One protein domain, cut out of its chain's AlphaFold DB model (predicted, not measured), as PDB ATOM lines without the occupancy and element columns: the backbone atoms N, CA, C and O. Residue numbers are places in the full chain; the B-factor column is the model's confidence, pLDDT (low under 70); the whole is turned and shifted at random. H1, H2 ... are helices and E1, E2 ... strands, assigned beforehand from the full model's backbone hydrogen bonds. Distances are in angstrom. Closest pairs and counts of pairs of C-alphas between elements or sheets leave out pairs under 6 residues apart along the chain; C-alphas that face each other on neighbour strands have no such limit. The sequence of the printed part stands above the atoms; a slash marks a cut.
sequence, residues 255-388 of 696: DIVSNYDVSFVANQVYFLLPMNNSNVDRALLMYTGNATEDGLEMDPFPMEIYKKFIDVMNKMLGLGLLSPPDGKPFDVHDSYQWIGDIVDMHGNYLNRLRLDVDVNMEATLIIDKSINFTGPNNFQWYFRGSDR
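AT A GLANCE: This is residues 255 to 388 of the 696 residues of the protein "Protein OS-9 homolog" of Candida glabrata (strain ATCC 2001 / CBS 138 / JCM 3761 / NBRC 0622 / NRRL Y-65) (UniProt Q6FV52). A twisted sheet of seven strands curls round one long helix, H2, which packs in its hollow between the edge strands E1 and E6. Two three-strand meanders, E1 E2 E3 and E4 E5 E6, make the two wings of the sheet and join where E3 meets E4; E7 lengthens the sheet beside the first half of E4, and the short H1 is on the face opposite to H2. The printed part has 134 residues with two named helices and seven named strands, in the order H1 E1 E2 E3 H2 E4 E5 E6 E7. The sheet is branched and mixed, with E3 and E4 its one parallel pair, and the class is mixed, helices and strands. The whole is compact, with a radius of gyration of the C-alphas of 14.6 A and spans of 45 by 35 by 26 A.

IN THESE COORDINATES: H1, residues 255 to 259, begins at C-alpha 255 (-97.536, 22.338, 1.213). E1, residues 260 to 266, is 17.8 A long, E2, residues 269 to 274, is 16.2 A, and E3 is residues 284 to 287. H2, residues 303 to 319, begins at C-alpha 303 (-68.049, 23.317, 12.330) and is 24.2 A long. E4, residues 335 to 343, is 26.0 A, E5, residues 349 to 357, is 24.1 A, and E6, residues 362 to 367, is 17.0 A. E7, residues 379 to 383, ends at C-alpha 383 (-69.085, 27.570, -17.156).

HOW THE PARTS SIT: E1 and E2 form an antiparallel hairpin, with N 263 and O 271 at 2.9 A. E2 and E3 form another, with N 286 and O 270 at 2.8 A. E3 is parallel to E4, with N 287 and O 343 at 2.8 A; E3, H2 and E4 make a strand-helix-strand unit, two parallel neighbour strands with a helix between, its crossover right-handed. E3 and E7 lie on one side of E4, E5 on the other. E4, E5, E6 and E7 make a Greek key, a meander whose first strand is also the antiparallel neighbour of E7: N 342 and O 351 are at 2.8 A, N 354 and O 366 at 2.8 A, N 337 and O 381 at 3.0 A. The closest C-alphas of H2 and E1 are those of Ala 266 and Val 312, 5.5 A; of H2 and E6, those of Ile 310 and Leu 365, 7.4 A. H1 is on the sheet, only just over E2, on which 3 of its C-alphas fall. In H1 and H2 every O i to N i+4 pair is within hydrogen-bond range.

THE WHOLE: The C-alphas farthest apart are those of Glu 293 and Arg 388, 44.7 A. The printed part has no cut. The links E3 to H2, H2 to E4 and E6 to E7 are long. Residues 276 to 280, 293 to 294, 297 to 301 and 387 to 388 have pLDDT under 70.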
ATOM      1  N   ASP A 255     -97.750  21.364   2.296       72.59
ATOM      2  CA  ASP A 255     -97.536  22.338   1.213       72.59
ATOM      3  C   ASP A 255     -96.181  22.127   0.533       72.59
ATOM      4  O   ASP A 255     -96.056  22.260  -0.684       72.59
ATOM      5  N   ILE A 256     -95.168  21.728   1.308       79.32
ATOM      6  CA  ILE A 256     -93.858  21.341   0.776       79.32
ATOM      7  C   ILE A 256     -93.995  20.068  -0.065       79.32
ATOM      8  O   ILE A 256     -93.664  20.075  -1.247       79.32
ATOM      9  N   VAL A 257     -94.510  18.985   0.525       77.94
ATOM     10  CA  VAL A 257     -94.580  17.652  -0.106       77.94
ATOM     11  C   VAL A 257     -95.498  17.628  -1.336       77.94
ATOM     12  O   VAL A 257     -95.332  16.781  -2.210       77.94
ATOM     13  N   SER A 258     -96.449  18.559  -1.440       72.88
ATOM     14  CA  SER A 258     -97.335  18.670  -2.604       72.88
ATOM     15  C   SER A 258     -96.786  19.519  -3.753       72.88
ATOM     16  O   SER A 258     -97.149  19.266  -4.900       72.88
ATOM     17  N   ASN A 259     -95.903  20.487  -3.483       75.96
ATOM     18  CA  ASN A 259     -95.286  21.327  -4.519       75.96
ATOM     19  C   ASN A 259     -93.872  20.863  -4.916       75.96
ATOM     20  O   ASN A 259     -93.389  21.244  -5.985       75.96
ATOM     21  N   TYR A 260     -93.212  20.034  -4.098       82.10
ATOM     22  CA  TYR A 260     -91.833  19.585  -4.299       82.10
ATOM     23  C   TYR A 260     -91.702  18.057  -4.238       82.10
ATOM     24  O   TYR A 260     -92.189  17.419  -3.308       82.10
ATOM     25  N   ASP A 261     -90.974  17.467  -5.189       80.55
ATOM     26  CA  ASP A 261     -90.499  16.084  -5.104       80.55
ATOM     27  C   ASP A 261     -89.327  16.025  -4.107       80.55
ATOM     28  O   ASP A 261     -88.376  16.814  -4.179       80.55
ATOM     29  N   VAL A 262     -89.436  15.135  -3.116       86.28
ATOM     30  CA  VAL A 262     -88.623  15.163  -1.890       86.28
ATOM     31  C   VAL A 262     -87.606  14.025  -1.886       86.28
ATOM     32  O   VAL A 262     -87.963  12.855  -1.771       86.28
ATOM     33  N   SER A 263     -86.317  14.361  -1.945       84.06
ATOM     34  CA  SER A 263     -85.213  13.394  -1.896       84.06
ATOM     35  C   SER A 263     -84.412  13.530  -0.602       84.06
ATOM     36  O   SER A 263     -83.783  14.560  -0.371       84.06
ATOM     37  N   PHE A 264     -84.362  12.490   0.238       88.23
ATOM     38  CA  PHE A 264     -83.403  12.468   1.350       88.23
ATOM     39  C   PHE A 264     -81.967  12.429   0.814       88.23
ATOM     40  O   PHE A 264     -81.657  11.640  -0.080       88.23
ATOM     41  N   VAL A 265     -81.084  13.256   1.381       85.67
ATOM     42  CA  VAL A 265     -79.671  13.304   0.988       85.67
ATOM     43  C   VAL A 265     -78.792  12.664   2.059       85.67
ATOM     44  O   VAL A 265     -78.213  11.602   1.839       85.67
ATOM     45  N   ALA A 266     -78.654  13.340   3.200       84.38
ATOM     46  CA  ALA A 266     -77.797  12.962   4.321       84.38
ATOM     47  C   ALA A 266     -78.108  13.858   5.530       84.38
ATOM     48  O   ALA A 266     -78.692  14.927   5.378       84.38
ATOM     49  N   ASN A 267     -77.644  13.481   6.727       88.14
ATOM     50  CA  ASN A 267     -77.470  14.408   7.859       88.14
ATOM     51  C   ASN A 267     -78.708  15.231   8.294       88.14
ATOM     52  O   ASN A 267     -78.550  16.340   8.810       88.14
ATOM     53  N   GLN A 268     -79.918  14.671   8.147       90.63
ATOM     54  CA  GLN A 268     -81.212  15.346   8.388       90.63
ATOM     55  C   GLN A 268     -81.502  16.497   7.402       90.63
ATOM     56  O   GLN A 268     -82.234  17.427   7.728       90.63
ATOM     57  N   VAL A 269     -80.936  16.435   6.190       93.54
ATOM     58  CA  VAL A 269     -81.251  17.325   5.065       93.54
ATOM     59  C   VAL A 269     -81.888  16.537   3.921       93.54
ATOM     60  O   VAL A 269     -81.361  15.517   3.462       93.54
ATOM     61  N   TYR A 270     -83.004  17.066   3.433       93.61
ATOM     62  CA  TYR A 270     -83.694  16.646   2.222       93.61
ATOM     63  C   TYR A 270     -83.519  17.723   1.152       93.61
ATOM     64  O   TYR A 270     -83.517  18.918   1.448       93.61
ATOM     65  N   PHE A 271     -83.391  17.300  -0.097       93.02
ATOM     66  CA  PHE A 271     -83.420  18.165  -1.262       93.02
ATOM     67  C   PHE A 271     -84.836  18.180  -1.842       93.02
ATOM     68  O   PHE A 271     -85.459  17.129  -1.993       93.02
ATOM     69  N   LEU A 272     -85.335  19.378  -2.132       91.69
ATOM     70  CA  LEU A 272     -86.685  19.628  -2.622       91.69
ATOM     71  C   LEU A 272     -86.596  20.147  -4.059       91.69
ATOM     72  O   LEU A 272     -86.072  21.239  -4.275       91.69
ATOM     73  N   LEU A 273     -87.108  19.390  -5.030       87.67
ATOM     74  CA  LEU A 273     -87.204  19.802  -6.436       87.67
ATOM     75  C   LEU A 273     -88.642  20.234  -6.749       87.67
ATOM     76  O   LEU A 273     -89.540  19.422  -6.549       87.67
ATOM     77  N   PRO A 274     -88.906  21.465  -7.229       83.83
ATOM     78  CA  PRO A 274     -90.273  21.887  -7.530       83.83
ATOM     79  C   PRO A 274     -90.877  21.008  -8.634       83.83
ATOM     80  O   PRO A 274     -90.260  20.804  -9.680       83.83
ATOM     81  N   MET A 275     -92.084  20.481  -8.411       73.27
ATOM     82  CA  MET A 275     -92.770  19.610  -9.380       73.27
ATOM     83  C   MET A 275     -93.289  20.381 -10.603       73.27
ATOM     84  O   MET A 275     -93.544  19.792 -11.653       73.27
ATOM     85  N   ASN A 276     -93.467  21.696 -10.468       66.20
ATOM     86  CA  ASN A 276     -93.966  22.581 -11.511       66.20
ATOM     87  C   ASN A 276     -92.817  23.437 -12.067       66.20
ATOM     88  O   ASN A 276     -92.155  24.147 -11.316       66.20
ATOM     89  N   ASN A 277     -92.624  23.435 -13.390       55.39
ATOM     90  CA  ASN A 277     -91.597  24.225 -14.094       55.39
ATOM     91  C   ASN A 277     -91.948  25.729 -14.198       55.39
ATOM     92  O   ASN A 277     -91.714  26.385 -15.216       55.39
ATOM     93  N   SER A 278     -92.533  26.302 -13.147       53.81
ATOM     94  CA  SER A 278     -92.765  27.740 -13.055       53.81
ATOM     95  C   SER A 278     -91.445  28.454 -12.752       53.81
ATOM     96  O   SER A 278     -90.766  28.122 -11.787       53.81
ATOM     97  N   ASN A 279     -91.096  29.478 -13.545       48.72
ATOM     98  CA  ASN A 279     -89.824  30.237 -13.484       48.72
ATOM     99  C   ASN A 279     -89.577  31.038 -12.173       48.72
ATOM    100  O   ASN A 279     -88.772  31.972 -12.150       48.72
ATOM    101  N   VAL A 280     -90.314  30.730 -11.106       58.57
ATOM    102  CA  VAL A 280     -90.268  31.361  -9.780       58.57
ATOM    103  C   VAL A 280     -89.744  30.378  -8.731       58.57
ATOM    104  O   VAL A 280     -89.042  30.792  -7.807       58.57
ATOM    105  N   ASP A 281     -90.049  29.088  -8.891       71.87
ATOM    106  CA  ASP A 281     -89.799  28.071  -7.879       71.87
ATOM    107  C   ASP A 281     -88.364  27.544  -7.990       71.87
ATOM    108  O   ASP A 281     -87.884  27.152  -9.056       71.87
ATOM    109  N   ARG A 282     -87.644  27.570  -6.867       87.85
ATOM    110  CA  ARG A 282     -86.245  27.137  -6.767       87.85
ATOM    111  C   ARG A 282     -86.158  25.828  -6.015       87.85
ATOM    112  O   ARG A 282     -86.924  25.607  -5.087       87.85
ATOM    113  N   ALA A 283     -85.146  25.021  -6.313       91.69
ATOM    114  CA  ALA A 283     -84.834  23.879  -5.470       91.69
ATOM    115  C   ALA A 283     -84.383  24.336  -4.066       91.69
ATOM    116  O   ALA A 283     -83.604  25.290  -3.942       91.69
ATOM    117  N   LEU A 284     -84.861  23.660  -3.021       93.65
ATOM    118  CA  LEU A 284     -84.634  24.016  -1.612       93.65
ATOM    119  C   LEU A 284     -83.913  22.888  -0.855       93.65
ATOM    120  O   LEU A 284     -83.829  21.751  -1.322       93.65
ATOM    121  N   LEU A 285     -83.412  23.203   0.340       95.27
ATOM    122  CA  LEU A 285     -82.839  22.245   1.288       95.27
ATOM    123  C   LEU A 285     -83.671  22.250   2.578       95.27
ATOM    124  O   LEU A 285     -83.577  23.180   3.370       95.27
ATOM    125  N   MET A 286     -84.474  21.220   2.824       94.10
ATOM    126  CA  MET A 286     -85.218  21.099   4.082       94.10
ATOM    127  C   MET A 286     -84.339  20.440   5.145       94.10
ATOM    128  O   MET A 286     -83.923  19.295   4.972       94.10
ATOM    129  N   TYR A 287     -84.068  21.141   6.245       93.50
ATOM    130  CA  TYR A 287     -83.367  20.607   7.412       93.50
ATOM    131  C   TYR A 287     -84.369  20.237   8.508       93.50
ATOM    132  O   TYR A 287     -85.138  21.077   8.970       93.50
ATOM    133  N   THR A 288     -84.343  18.977   8.942       91.71
ATOM    134  CA  THR A 288     -85.273  18.426   9.944       91.71
ATOM    135  C   THR A 288     -84.631  18.241  11.321       91.71
ATOM    136  O   THR A 288     -85.228  17.637  12.207       91.71
ATOM    137  N   GLY A 289     -83.393  18.714  11.499       86.40
ATOM    138  CA  GLY A 289     -82.694  18.708  12.781       86.40
ATOM    139  C   GLY A 289     -82.905  19.992  13.581       86.40
ATOM    140  O   GLY A 289     -83.474  20.966  13.093       86.40
ATOM    141  N   ASN A 290     -82.381  20.020  14.808       82.30
ATOM    142  CA  ASN A 290     -82.541  21.154  15.723       82.30
ATOM    143  C   ASN A 290     -82.030  22.469  15.108       82.30
ATOM    144  O   ASN A 290     -80.823  22.651  14.917       82.30
ATOM    145  N   ALA A 291     -82.962  23.384  14.852       77.20
ATOM    146  CA  ALA A 291     -82.738  24.782  14.506       77.20
ATOM    147  C   ALA A 291     -83.329  25.689  15.604       77.20
ATOM    148  O   ALA A 291     -84.038  25.227  16.497       77.20
ATOM    149  N   THR A 292     -83.023  26.981  15.547       73.74
ATOM    150  CA  THR A 292     -83.629  28.017  16.401       73.74
ATOM    151  C   THR A 292     -84.580  28.888  15.577       73.74
ATOM    152  O   THR A 292     -84.524  28.860  14.349       73.74
ATOM    153  N   GLU A 293     -85.399  29.721  16.224       68.49
ATOM    154  CA  GLU A 293     -86.170  30.774  15.531       68.49
ATOM    155  C   GLU A 293     -85.238  31.744  14.763       68.49
ATOM    156  O   GLU A 293     -85.563  32.224  13.677       68.49
ATOM    157  N   ASP A 294     -84.011  31.943  15.259       67.54
ATOM    158  CA  ASP A 294     -82.937  32.676  14.579       67.54
ATOM    159  C   ASP A 294     -82.247  31.875  13.446       67.54
ATOM    160  O   ASP A 294     -81.320  32.376  12.805       67.54
ATOM    161  N   GLY A 295     -82.749  30.688  13.089       76.27
ATOM    162  CA  GLY A 295     -82.247  29.824  12.017       76.27
ATOM    163  C   GLY A 295     -81.238  28.783  12.511       76.27
ATOM    164  O   GLY A 295     -81.329  28.282  13.635       76.27
ATOM    165  N   LEU A 296     -80.236  28.470  11.685       78.14
ATOM    166  CA  LEU A 296     -79.092  27.629  12.073       78.14
ATOM    167  C   LEU A 296     -78.000  28.419  12.830       78.14
ATOM    168  O   LEU A 296     -76.960  27.857  13.179       78.14
ATOM    169  N   GLU A 297     -78.194  29.721  13.066       64.44
ATOM    170  CA  GLU A 297     -77.192  30.615  13.661       64.44
ATOM    171  C   GLU A 297     -77.050  30.469  15.190       64.44
ATOM    172  O   GLU A 297     -77.397  31.354  15.967       64.44
ATOM    173  N   MET A 298     -76.410  29.384  15.623       58.38
ATOM    174  CA  MET A 298     -75.701  29.360  16.908       58.38
ATOM    175  C   MET A 298     -74.346  30.072  16.734       58.38
ATOM    176  O   MET A 298     -73.415  29.454  16.235       58.38
ATOM    177  N   ASP A 299     -74.202  31.357  17.082       60.21
ATOM    178  CA  ASP A 299     -72.912  32.083  16.990       60.21
ATOM    179  C   ASP A 299     -71.926  31.615  18.093       60.21
ATOM    180  O   ASP A 299     -72.253  31.767  19.276       60.21
ATOM    181  N   PRO A 300     -70.728  31.068  17.780       62.28
ATOM    182  CA  PRO A 300     -70.123  30.879  16.456       62.28
ATOM    183  C   PRO A 300     -70.579  29.591  15.751       62.28
ATOM    184  O   PRO A 300     -70.487  28.499  16.316       62.28
ATOM    185  N   PHE A 301     -70.997  29.726  14.484       68.05
ATOM    186  CA  PHE A 301     -71.655  28.666  13.705       68.05
ATOM    187  C   PHE A 301     -70.865  27.340  13.744       68.05
ATOM    188  O   PHE A 301     -69.736  27.299  13.238       68.05
ATOM    189  N   PRO A 302     -71.411  26.252  14.328       76.15
ATOM    190  CA  PRO A 302     -70.640  25.042  14.586       76.15
ATOM    191  C   PRO A 302     -70.052  24.409  13.321       76.15
ATOM    192  O   PRO A 302     -70.759  24.145  12.345       76.15
ATOM    193  N   MET A 303     -68.761  24.066  13.381       81.74
ATOM    194  CA  MET A 303     -68.049  23.317  12.330       81.74
ATOM    195  C   MET A 303     -68.769  22.017  11.941       81.74
ATOM    196  O   MET A 303     -68.722  21.617  10.781       81.74
ATOM    197  N   GLU A 304     -69.479  21.388  12.879       82.42
ATOM    198  CA  GLU A 304     -70.260  20.175  12.621       82.42
ATOM    199  C   GLU A 304     -71.451  20.420  11.682       82.42
ATOM    200  O   GLU A 304     -71.757  19.556  10.865       82.42
ATOM    201  N   ILE A 305     -72.081  21.603  11.708       84.88
ATOM    202  CA  ILE A 305     -73.132  21.947  10.735       84.88
ATOM    203  C   ILE A 305     -72.505  22.182   9.352       84.88
ATOM    204  O   ILE A 305     -73.034  21.699   8.354       84.88
ATOM    205  N   TYR A 306     -71.335  22.833   9.279       87.08
ATOM    206  CA  TYR A 306     -70.598  22.952   8.015       87.08
ATOM    207  C   TYR A 306     -70.238  21.580   7.426       87.08
ATOM    208  O   TYR A 306     -70.519  21.356   6.254       87.08
ATOM    209  N   LYS A 307     -69.702  20.641   8.223       86.83
ATOM    210  CA  LYS A 307     -69.461  19.250   7.784       86.83
ATOM    211  C   LYS A 307     -70.737  18.604   7.243       86.83
ATOM    212  O   LYS A 307     -70.737  18.155   6.102       86.83
ATOM    213  N   LYS A 308     -71.840  18.658   8.007       90.01
ATOM    214  CA  LYS A 308     -73.127  18.074   7.598       90.01
ATOM    215  C   LYS A 308     -73.555  18.528   6.200       90.01
ATOM    216  O   LYS A 308     -73.942  17.690   5.390       90.01
ATOM    217  N   PHE A 309     -73.466  19.831   5.915       92.08
ATOM    218  CA  PHE A 309     -73.826  20.377   4.603       92.08
ATOM    219  C   PHE A 309     -72.778  20.103   3.509       92.08
ATOM    220  O   PHE A 309     -73.149  20.000   2.343       92.08
ATOM    221  N   ILE A 310     -71.496  19.921   3.844       89.16
ATOM    222  CA  ILE A 310     -70.472  19.461   2.888       89.16
ATOM    223  C   ILE A 310     -70.786  18.037   2.410       89.16
ATOM    224  O   ILE A 310     -70.768  17.782   1.205       89.16
ATOM    225  N   ASP A 311     -71.139  17.130   3.324       86.95
ATOM    226  CA  ASP A 311     -71.545  15.760   2.982       86.95
ATOM    227  C   ASP A 311     -72.808  15.756   2.105       86.95
ATOM    228  O   ASP A 311     -72.882  15.019   1.123       86.95
ATOM    229  N   VAL A 312     -73.775  16.628   2.419       91.00
ATOM    230  CA  VAL A 312     -75.005  16.830   1.636       91.00
ATOM    231  C   VAL A 312     -74.684  17.285   0.214       91.00
ATOM    232  O   VAL A 312     -75.131  16.635  -0.728       91.00
ATOM    233  N   MET A 313     -73.859  18.321   0.016       91.04
ATOM    234  CA  MET A 313     -73.485  18.750  -1.341       91.04
ATOM    235  C   MET A 313     -72.712  17.651  -2.093       91.04
ATOM    236  O   MET A 313     -72.954  17.432  -3.280       91.04
ATOM    237  N   ASN A 314     -71.833  16.906  -1.411       85.08
ATOM    238  CA  ASN A 314     -71.115  15.772  -2.001       85.08
ATOM    239  C   ASN A 314     -72.056  14.629  -2.426       85.08
ATOM    240  O   ASN A 314     -71.898  14.096  -3.525       85.08
ATOM    241  N   LYS A 315     -73.043  14.261  -1.599       83.36
ATOM    242  CA  LYS A 315     -74.033  13.218  -1.916       83.36
ATOM    243  C   LYS A 315     -75.026  13.705  -2.978       83.36
ATOM    244  O   LYS A 315     -75.326  12.930  -3.874       83.36
ATOM    245  N   MET A 316     -75.444  14.976  -2.988       87.21
ATOM    246  CA  MET A 316     -76.248  15.561  -4.078       87.21
ATOM    247  C   MET A 316     -75.532  15.493  -5.431       87.21
ATOM    248  O   MET A 316     -76.144  15.092  -6.418       87.21
ATOM    249  N   LEU A 317     -74.240  15.831  -5.477       82.94
ATOM    250  CA  LEU A 317     -73.424  15.709  -6.690       82.94
ATOM    251  C   LEU A 317     -73.187  14.240  -7.080       82.94
ATOM    252  O   LEU A 317     -73.263  13.900  -8.255       82.94
ATOM    253  N   GLY A 318     -72.943  13.352  -6.110       75.63
ATOM    254  CA  GLY A 318     -72.761  11.913  -6.353       75.63
ATOM    255  C   GLY A 318     -74.031  11.183  -6.809       75.63
ATOM    256  O   GLY A 318     -73.940  10.221  -7.570       75.63
ATOM    257  N   LEU A 319     -75.203  11.653  -6.375       75.24
ATOM    258  CA  LEU A 319     -76.521  11.194  -6.821       75.24
ATOM    259  C   LEU A 319     -77.015  11.910  -8.084       75.24
ATOM    260  O   LEU A 319     -78.021  11.503  -8.642       75.24
ATOM    261  N   GLY A 320     -76.358  12.975  -8.539       77.63
ATOM    262  CA  GLY A 320     -76.824  13.748  -9.689       77.63
ATOM    263  C   GLY A 320     -78.129  14.518  -9.479       77.63
ATOM    264  O   GLY A 320     -78.822  14.827 -10.442       77.63
ATOM    265  N   LEU A 321     -78.443  14.875  -8.231       83.78
ATOM    266  CA  LEU A 321     -79.594  15.720  -7.893       83.78
ATOM    267  C   LEU A 321     -79.419  17.177  -8.369       83.78
ATOM    268  O   LEU A 321     -80.378  17.940  -8.411       83.78
ATOM    269  N   LEU A 322     -78.197  17.572  -8.736       85.91
ATOM    270  CA  LEU A 322     -77.901  18.857  -9.361       85.91
ATOM    271  C   LEU A 322     -77.654  18.671 -10.862       85.91
ATOM    272  O   LEU A 322     -76.565  18.268 -11.263       85.91
ATOM    273  N   SER A 323     -78.638  19.024 -11.685       81.24
ATOM    274  CA  SER A 323     -78.465  19.135 -13.138       81.24
ATOM    275  C   SER A 323     -77.825  20.482 -13.497       81.24
ATOM    276  O   SER A 323     -78.371  21.518 -13.107       81.24
ATOM    277  N   PRO A 324     -76.709  20.519 -14.250       85.02
ATOM    278  CA  PRO A 324     -76.196  21.751 -14.842       85.02
ATOM    279  C   PRO A 324     -77.247  22.463 -15.709       85.02
ATOM    280  O   PRO A 324     -78.128  21.802 -16.263       85.02
ATOM    281  N   PRO A 325     -77.142  23.795 -15.892       84.99
ATOM    282  CA  PRO A 325     -78.069  24.568 -16.722       84.99
ATOM    283  C   PRO A 325     -78.308  23.987 -18.124       84.99
ATOM    284  O   PRO A 325     -79.438  23.979 -18.591       84.99
ATOM    285  N   ASP A 326     -77.278  23.452 -18.784       81.74
ATOM    286  CA  ASP A 326     -77.383  22.877 -20.132       81.74
ATOM    287  C   ASP A 326     -77.872  21.411 -20.171       81.74
ATOM    288  O   ASP A 326     -77.782  20.763 -21.214       81.74
ATOM    289  N   GLY A 327     -78.368  20.877 -19.047       80.06
ATOM    290  CA  GLY A 327     -78.976  19.545 -18.923       80.06
ATOM    291  C   GLY A 327     -78.012  18.356 -19.028       80.06
ATOM    292  O   GLY A 327     -78.407  17.224 -18.756       80.06
ATOM    293  N   LYS A 328     -76.749  18.591 -19.396       80.61
ATOM    294  CA  LYS A 328     -75.718  17.559 -19.580       80.61
ATOM    295  C   LYS A 328     -74.952  17.294 -18.280       80.61
ATOM    296  O   LYS A 328     -74.894  18.176 -17.425       80.61
ATOM    297  N   PRO A 329     -74.271  16.141 -18.136       79.21
ATOM    298  CA  PRO A 329     -73.451  15.866 -16.961       79.21
ATOM    299  C   PRO A 329     -72.355  16.911 -16.673       79.21
ATOM    300  O   PRO A 329     -71.881  17.600 -17.583       79.21
ATOM    301  N   PHE A 330     -71.942  17.008 -15.404       82.92
ATOM    302  CA  PHE A 330     -70.809  17.837 -14.976       82.92
ATOM    303  C   PHE A 330     -69.482  17.315 -15.557       82.92
ATOM    304  O   PHE A 330     -69.213  16.116 -15.514       82.92
ATOM    305  N   ASP A 331     -68.646  18.229 -16.047       83.29
ATOM    306  CA  ASP A 331     -67.257  17.990 -16.468       83.29
ATOM    307  C   ASP A 331     -66.286  18.208 -15.282       83.29
ATOM    308  O   ASP A 331     -66.577  18.960 -14.348       83.29
ATOM    309  N   VAL A 332     -65.096  17.599 -15.322       75.59
ATOM    310  CA  VAL A 332     -64.085  17.641 -14.237       75.59
ATOM    311  C   VAL A 332     -63.519  19.056 -14.011       75.59
ATOM    312  O   VAL A 332     -62.992  19.359 -12.942       75.59
ATOM    313  N   HIS A 333     -63.673  19.945 -14.997       84.86
ATOM    314  CA  HIS A 333     -63.252  21.350 -14.934       84.86
ATOM    315  C   HIS A 333     -64.413  22.353 -15.013       84.86
ATOM    316  O   HIS A 333     -64.192  23.531 -15.316       84.86
ATOM    317  N   ASP A 334     -65.645  21.912 -14.745       90.18
ATOM    318  CA  ASP A 334     -66.779  22.821 -14.590       90.18
ATOM    319  C   ASP A 334     -66.567  23.778 -13.414       90.18
ATOM    320  O   ASP A 334     -66.031  23.421 -12.368       90.18
ATOM    321  N   SER A 335     -67.026  25.018 -13.576       93.38
ATOM    322  CA  SER A 335     -66.995  26.025 -12.511       93.38
ATOM    323  C   SER A 335     -68.337  26.729 -12.431       93.38
ATOM    324  O   SER A 335     -68.883  27.143 -13.455       93.38
ATOM    325  N   TYR A 336     -68.888  26.853 -11.227       94.06
ATOM    326  CA  TYR A 336     -70.251  27.334 -11.027       94.06
ATOM    327  C   TYR A 336     -70.482  27.910  -9.632       94.06
ATOM    328  O   TYR A 336     -69.751  27.625  -8.683       94.06
ATOM    329  N   GLN A 337     -71.558  28.683  -9.509       95.13
ATOM    330  CA  GLN A 337     -72.122  29.093  -8.229       95.13
ATOM    331  C   GLN A 337     -73.561  28.608  -8.125       95.13
ATOM    332  O   GLN A 337     -74.417  29.015  -8.913       95.13
ATOM    333  N   TRP A 338     -73.821  27.783  -7.117       94.82
ATOM    334  CA  TRP A 338     -75.152  27.305  -6.768       94.82
ATOM    335  C   TRP A 338     -75.597  27.939  -5.448       94.82
ATOM    336  O   TRP A 338     -74.823  28.001  -4.490       94.82
ATOM    337  N   ILE A 339     -76.836  28.424  -5.399       95.60
ATOM    338  CA  ILE A 339     -77.473  28.968  -4.199       95.60
ATOM    339  C   ILE A 339     -78.777  28.209  -3.951       95.60
ATOM    340  O   ILE A 339     -79.563  28.011  -4.878       95.60
ATOM    341  N   GLY A 340     -79.022  27.830  -2.700       94.62
ATOM    342  CA  GLY A 340     -80.276  27.232  -2.247       94.62
ATOM    343  C   GLY A 340     -80.686  27.786  -0.889       94.62
ATOM    344  O   GLY A 340     -79.831  28.117  -0.063       94.62
ATOM    345  N   ASP A 341     -81.992  27.894  -0.668       94.77
ATOM    346  CA  ASP A 341     -82.538  28.256   0.639       94.77
ATOM    347  C   ASP A 341     -82.685  27.013   1.512       94.77
ATOM    348  O   ASP A 341     -83.141  25.966   1.053       94.77
ATOM    349  N   ILE A 342     -82.260  27.141   2.770       94.57
ATOM    350  CA  ILE A 342     -82.450  26.141   3.811       94.57
ATOM    351  C   ILE A 342     -83.724  26.498   4.574       94.57
ATOM    352  O   ILE A 342     -83.819  27.592   5.138       94.57
ATOM    353  N   VAL A 343     -84.672  25.568   4.613       92.37
ATOM    354  CA  VAL A 343     -85.963  25.695   5.305       92.37
ATOM    355  C   VAL A 343     -86.122  24.628   6.389       92.37
ATOM    356  O   VAL A 343     -85.410  23.624   6.372       92.37
ATOM    357  N   ASP A 344     -87.040  24.832   7.332       90.74
ATOM    358  CA  ASP A 344     -87.507  23.773   8.237       90.74
ATOM    359  C   ASP A 344     -88.662  22.952   7.619       90.74
ATOM    360  O   ASP A 344     -89.057  23.150   6.468       90.74
ATOM    361  N   MET A 345     -89.232  22.024   8.398       87.61
ATOM    362  CA  MET A 345     -90.397  21.208   8.005       87.61
ATOM    363  C   MET A 345     -91.706  22.005   7.833       87.61
ATOM    364  O   MET A 345     -92.713  21.443   7.409       87.61
ATOM    365  N   HIS A 346     -91.700  23.297   8.167       84.90
ATOM    366  CA  HIS A 346     -92.809  24.241   8.029       84.90
ATOM    367  C   HIS A 346     -92.475  25.354   7.015       84.90
ATOM    368  O   HIS A 346     -93.072  26.426   7.033       84.90
ATOM    369  N   GLY A 347     -91.471  25.141   6.156       85.13
ATOM    370  CA  GLY A 347     -91.087  26.074   5.095       85.13
ATOM    371  C   GLY A 347     -90.440  27.373   5.588       85.13
ATOM    372  O   GLY A 347     -90.121  28.235   4.767       85.13
ATOM    373  N   ASN A 348     -90.208  27.535   6.895       87.57
ATOM    374  CA  ASN A 348     -89.612  28.746   7.444       87.57
ATOM    375  C   ASN A 348     -88.154  28.850   6.992       87.57
ATOM    376  O   ASN A 348     -87.362  27.928   7.189       87.57
ATOM    377  N   TYR A 349     -87.777  29.996   6.426       90.61
ATOM    378  CA  TYR A 349     -86.407  30.262   5.996       90.61
ATOM    379  C   TYR A 349     -85.439  30.311   7.190       90.61
ATOM    380  O   TYR A 349     -85.421  31.269   7.967       90.61
ATOM    381  N   LEU A 350     -84.584  29.290   7.295       91.01
ATOM    382  CA  LEU A 350     -83.550  29.194   8.320       91.01
ATOM    383  C   LEU A 350     -82.301  29.974   7.902       91.01
ATOM    384  O   LEU A 350     -81.867  30.872   8.612       91.01
ATOM    385  N   ASN A 351     -81.716  29.650   6.750       92.97
ATOM    386  CA  ASN A 351     -80.475  30.241   6.239       92.97
ATOM    387  C   ASN A 351     -80.415  30.077   4.714       92.97
ATOM    388  O   ASN A 351     -81.103  29.235   4.153       92.97
ATOM    389  N   ARG A 352     -79.529  30.809   4.035       93.73
ATOM    390  CA  ARG A 352     -79.186  30.556   2.628       93.73
ATOM    391  C   ARG A 352     -77.808  29.913   2.538       93.73
ATOM    392  O   ARG A 352     -76.891  30.311   3.257       93.73
ATOM    393  N   LEU A 353     -77.673  28.929   1.657       95.03
ATOM    394  CA  LEU A 353     -76.425  28.241   1.342       95.03
ATOM    395  C   LEU A 353     -75.932  28.705  -0.028       95.03
ATOM    396  O   LEU A 353     -76.703  28.758  -0.985       95.03
ATOM    397  N   ARG A 354     -74.635  29.006  -0.135       95.46
ATOM    398  CA  ARG A 354     -73.935  29.192  -1.409       95.46
ATOM    399  C   ARG A 354     -72.751  28.244  -1.503       95.46
ATOM    400  O   ARG A 354     -71.904  28.215  -0.611       95.46
ATOM    401  N   LEU A 355     -72.688  27.528  -2.617       94.96
ATOM    402  CA  LEU A 355     -71.547  26.737  -3.047       94.96
ATOM    403  C   LEU A 355     -70.897  27.448  -4.244       94.96
ATOM    404  O   LEU A 355     -71.533  27.598  -5.286       94.96
ATOM    405  N   ASP A 356     -69.647  27.881  -4.087       94.23
ATOM    406  CA  ASP A 356     -68.787  28.343  -5.182       94.23
ATOM    407  C   ASP A 356     -67.795  27.218  -5.532       94.23
ATOM    408  O   ASP A 356     -67.009  26.821  -4.667       94.23
ATOM    409  N   VAL A 357     -67.800  26.725  -6.775       92.42
ATOM    410  CA  VAL A 357     -66.849  25.714  -7.286       92.42
ATOM    411  C   VAL A 357     -65.989  26.319  -8.390       92.42
ATOM    412  O   VAL A 357     -66.508  26.920  -9.336       92.42
ATOM    413  N   ASP A 358     -64.670  26.165  -8.273       88.99
ATOM    414  CA  ASP A 358     -63.705  26.644  -9.263       88.99
ATOM    415  C   ASP A 358     -63.170  25.532 -10.188       88.99
ATOM    416  O   ASP A 358     -63.379  24.342  -9.969       88.99
ATOM    417  N   VAL A 359     -62.454  25.931 -11.246       87.12
ATOM    418  CA  VAL A 359     -61.914  25.006 -12.268       87.12
ATOM    419  C   VAL A 359     -60.800  24.074 -11.769       87.12
ATOM    420  O   VAL A 359     -60.381  23.179 -12.505       87.12
ATOM    421  N   ASN A 360     -60.303  24.292 -10.550       83.72
ATOM    422  CA  ASN A 360     -59.314  23.451  -9.880       83.72
ATOM    423  C   ASN A 360     -59.987  22.426  -8.943       83.72
ATOM    424  O   ASN A 360     -59.288  21.741  -8.200       83.72
ATOM    425  N   MET A 361     -61.325  22.346  -8.951       79.42
ATOM    426  CA  MET A 361     -62.139  21.595  -7.989       79.42
ATOM    427  C   MET A 361     -61.974  22.069  -6.527       79.42
ATOM    428  O   MET A 361     -62.319  21.330  -5.599       79.42
ATOM    429  N   GLU A 362     -61.491  23.299  -6.281       85.18
ATOM    430  CA  GLU A 362     -61.604  23.909  -4.949       85.18
ATOM    431  C   GLU A 362     -63.043  24.411  -4.748       85.18
ATOM    432  O   GLU A 362     -63.583  25.183  -5.547       85.18
ATOM    433  N   ALA A 363     -63.664  23.984  -3.646       88.93
ATOM    434  CA  ALA A 363     -65.021  24.367  -3.279       88.93
ATOM    435  C   ALA A 363     -65.012  25.302  -2.062       88.93
ATOM    436  O   ALA A 363     -64.345  25.050  -1.055       88.93
ATOM    437  N   THR A 364     -65.787  26.384  -2.126       91.77
ATOM    438  CA  THR A 364     -66.138  27.202  -0.958       91.77
ATOM    439  C   THR A 364     -67.617  27.017  -0.652       91.77
ATOM    440  O   THR A 364     -68.461  27.322  -1.491       91.77
ATOM    441  N   LEU A 365     -67.926  26.592   0.574       92.31
ATOM    442  CA  LEU A 365     -69.285  26.581   1.109       92.31
ATOM    443  C   LEU A 365     -69.469  27.758   2.078       92.31
ATOM    444  O   LEU A 365     -68.612  27.992   2.930       92.31
ATOM    445  N   ILE A 366     -70.580  28.487   1.960       91.82
ATOM    446  CA  ILE A 366     -70.959  29.584   2.863       91.82
ATOM    447  C   ILE A 366     -72.433  29.424   3.235       91.82
ATOM    448  O   ILE A 366     -73.275  29.284   2.348       91.82
ATOM    449  N   ILE A 367     -72.747  29.475   4.531       91.40
ATOM    450  CA  ILE A 367     -74.118  29.468   5.055       91.40
ATOM    451  C   ILE A 367     -74.318  30.758   5.859       91.40
ATOM    452  O   ILE A 367     -73.688  30.938   6.898       91.40
ATOM    453  N   ASP A 368     -75.150  31.677   5.362       88.65
ATOM    454  CA  ASP A 368     -75.376  33.004   5.965       88.65
ATOM    455  C   ASP A 368     -76.720  33.589   5.486       88.65
ATOM    456  O   ASP A 368     -77.037  33.541   4.294       88.65
ATOM    457  N   LYS A 369     -77.523  34.160   6.400       89.77
ATOM    458  CA  LYS A 369     -78.838  34.753   6.075       89.77
ATOM    459  C   LYS A 369     -78.772  35.926   5.077       89.77
ATOM    460  O   LYS A 369     -79.795  36.243   4.475       89.77
ATOM    461  N   SER A 370     -77.614  36.573   4.911       88.84
ATOM    462  CA  SER A 370     -77.398  37.779   4.092       88.84
ATOM    463  C   SER A 370     -76.979  37.525   2.638       88.84
ATOM    464  O   SER A 370     -76.847  38.473   1.856       88.84
ATOM    465  N   ILE A 371     -76.787  36.262   2.242       92.25
ATOM    466  CA  ILE A 371     -76.595  35.898   0.833       92.25
ATOM    467  C   ILE A 371     -77.859  36.304   0.057       92.25
ATOM    468  O   ILE A 371     -78.977  36.170   0.551       92.25
ATOM    469  N   ASN A 372     -77.703  36.802  -1.167       92.20
ATOM    470  CA  ASN A 372     -78.820  37.165  -2.039       92.20
ATOM    471  C   ASN A 372     -78.690  36.442  -3.380       92.20
ATOM    472  O   ASN A 372     -77.584  36.301  -3.901       92.20
ATOM    473  N   PHE A 373     -79.824  36.012  -3.935       90.60
ATOM    474  CA  PHE A 373     -79.897  35.556  -5.318       90.60
ATOM    475  C   PHE A 373     -79.676  36.734  -6.275       90.60
ATOM    476  O   PHE A 373     -80.153  37.843  -6.035       90.60
ATOM    477  N   THR A 374     -78.966  36.477  -7.370       88.05
ATOM    478  CA  THR A 374     -78.740  37.426  -8.474       88.05
ATOM    479  C   THR A 374     -79.616  37.146  -9.696       88.05
ATOM    480  O   THR A 374     -79.840  38.055 -10.491       88.05
ATOM    481  N   GLY A 375     -80.151  35.926  -9.822       83.62
ATOM    482  CA  GLY A 375     -81.097  35.517 -10.863       83.62
ATOM    483  C   GLY A 375     -82.280  34.695 -10.320       83.62
ATOM    484  O   GLY A 375     -82.370  34.452  -9.110       83.62
ATOM    485  N   PRO A 376     -83.209  34.264 -11.194       84.15
ATOM    486  CA  PRO A 376     -84.355  33.441 -10.802       84.15
ATOM    487  C   PRO A 376     -83.931  32.034 -10.358       84.15
ATOM    488  O   PRO A 376     -84.461  31.528  -9.381       84.15
ATOM    489  N   ASN A 377     -82.923  31.440 -10.993       87.33
ATOM    490  CA  ASN A 377     -82.566  30.031 -10.797       87.33
ATOM    491  C   ASN A 377     -81.611  29.828  -9.603       87.33
ATOM    492  O   ASN A 377     -81.023  30.783  -9.092       87.33
ATOM    493  N   ASN A 378     -81.404  28.574  -9.181       92.81
ATOM    494  CA  ASN A 378     -80.402  28.223  -8.164       92.81
ATOM    495  C   ASN A 378     -78.957  28.462  -8.639       92.81
ATOM    496  O   ASN A 378     -78.136  29.006  -7.896       92.81
ATOM    497  N   PHE A 379     -78.639  28.099  -9.885       92.63
ATOM    498  CA  PHE A 379     -77.357  28.441 -10.505       92.63
ATOM    499  C   PHE A 379     -77.321  29.936 -10.838       92.63
ATOM    500  O   PHE A 379     -78.137  30.415 -11.621       92.63
ATOM    501  N   GLN A 380     -76.367  30.665 -10.255       91.99
ATOM    502  CA  GLN A 380     -76.150  32.090 -10.551       91.99
ATOM    503  C   GLN A 380     -75.246  32.284 -11.769       91.99
ATOM    504  O   GLN A 380     -75.384  33.248 -12.516       91.99
ATOM    505  N   TRP A 381     -74.305  31.359 -11.957       91.14
ATOM    506  CA  TRP A 381     -73.470  31.228 -13.142       91.14
ATOM    507  C   TRP A 381     -72.917  29.801 -13.210       91.14
ATOM    508  O   TRP A 381     -72.752  29.132 -12.187       91.14
ATOM    509  N   TYR A 382     -72.627  29.352 -14.427       91.86
ATOM    510  CA  TYR A 382     -72.029  28.061 -14.749       91.86
ATOM    511  C   TYR A 382     -71.157  28.246 -15.995       91.86
ATOM    512  O   TYR A 382     -71.553  28.940 -16.931       91.86
ATOM    513  N   PHE A 383     -69.974  27.639 -16.002       92.39
ATOM    514  CA  PHE A 383     -69.085  27.570 -17.156       92.39
ATOM    515  C   PHE A 383     -68.603  26.134 -17.319       92.39
ATOM    516  O   PHE A 383     -67.917  25.620 -16.428       92.39
ATOM    517  N   ARG A 384     -68.914  25.538 -18.474       90.66
ATOM    518  CA  ARG A 384     -68.479  24.189 -18.823       90.66
ATOM    519  C   ARG A 384     -66.958  24.136 -19.009       90.66
ATOM    520  O   ARG A 384     -66.375  25.019 -19.647       90.66
ATOM    521  N   GLY A 385     -66.306  23.121 -18.450       82.49
ATOM    522  CA  GLY A 385     -64.847  22.979 -18.466       82.49
ATOM    523  C   GLY A 385     -64.276  22.897 -19.884       82.49
ATOM    524  O   GLY A 385     -63.359  23.642 -20.246       82.49
ATOM    525  N   SER A 386     -64.886  22.050 -20.713       73.70
ATOM    526  CA  SER A 386     -64.490  21.775 -22.100       73.70
ATOM    527  C   SER A 386     -64.480  23.016 -23.016       73.70
ATOM    528  O   SER A 386     -63.610  23.121 -23.888       73.70
ATOM    529  N   ASP A 387     -65.355  24.004 -22.795       69.99
ATOM    530  CA  ASP A 387     -65.432  25.225 -23.621       69.99
ATOM    531  C   ASP A 387     -64.195  26.129 -23.493       69.99
ATOM    532  O   ASP A 387     -63.824  26.841 -24.436       69.99
ATOM    533  N   ARG A 388     -63.485  26.072 -22.356       56.84
ATOM    534  CA  ARG A 388     -62.288  26.899 -22.110       56.84
ATOM    535  C   ARG A 388     -61.106  26.557 -23.022       56.84
ATOM    536  O   ARG A 388     -60.159  27.336 -23.103       56.84
TER     537      ARG A 388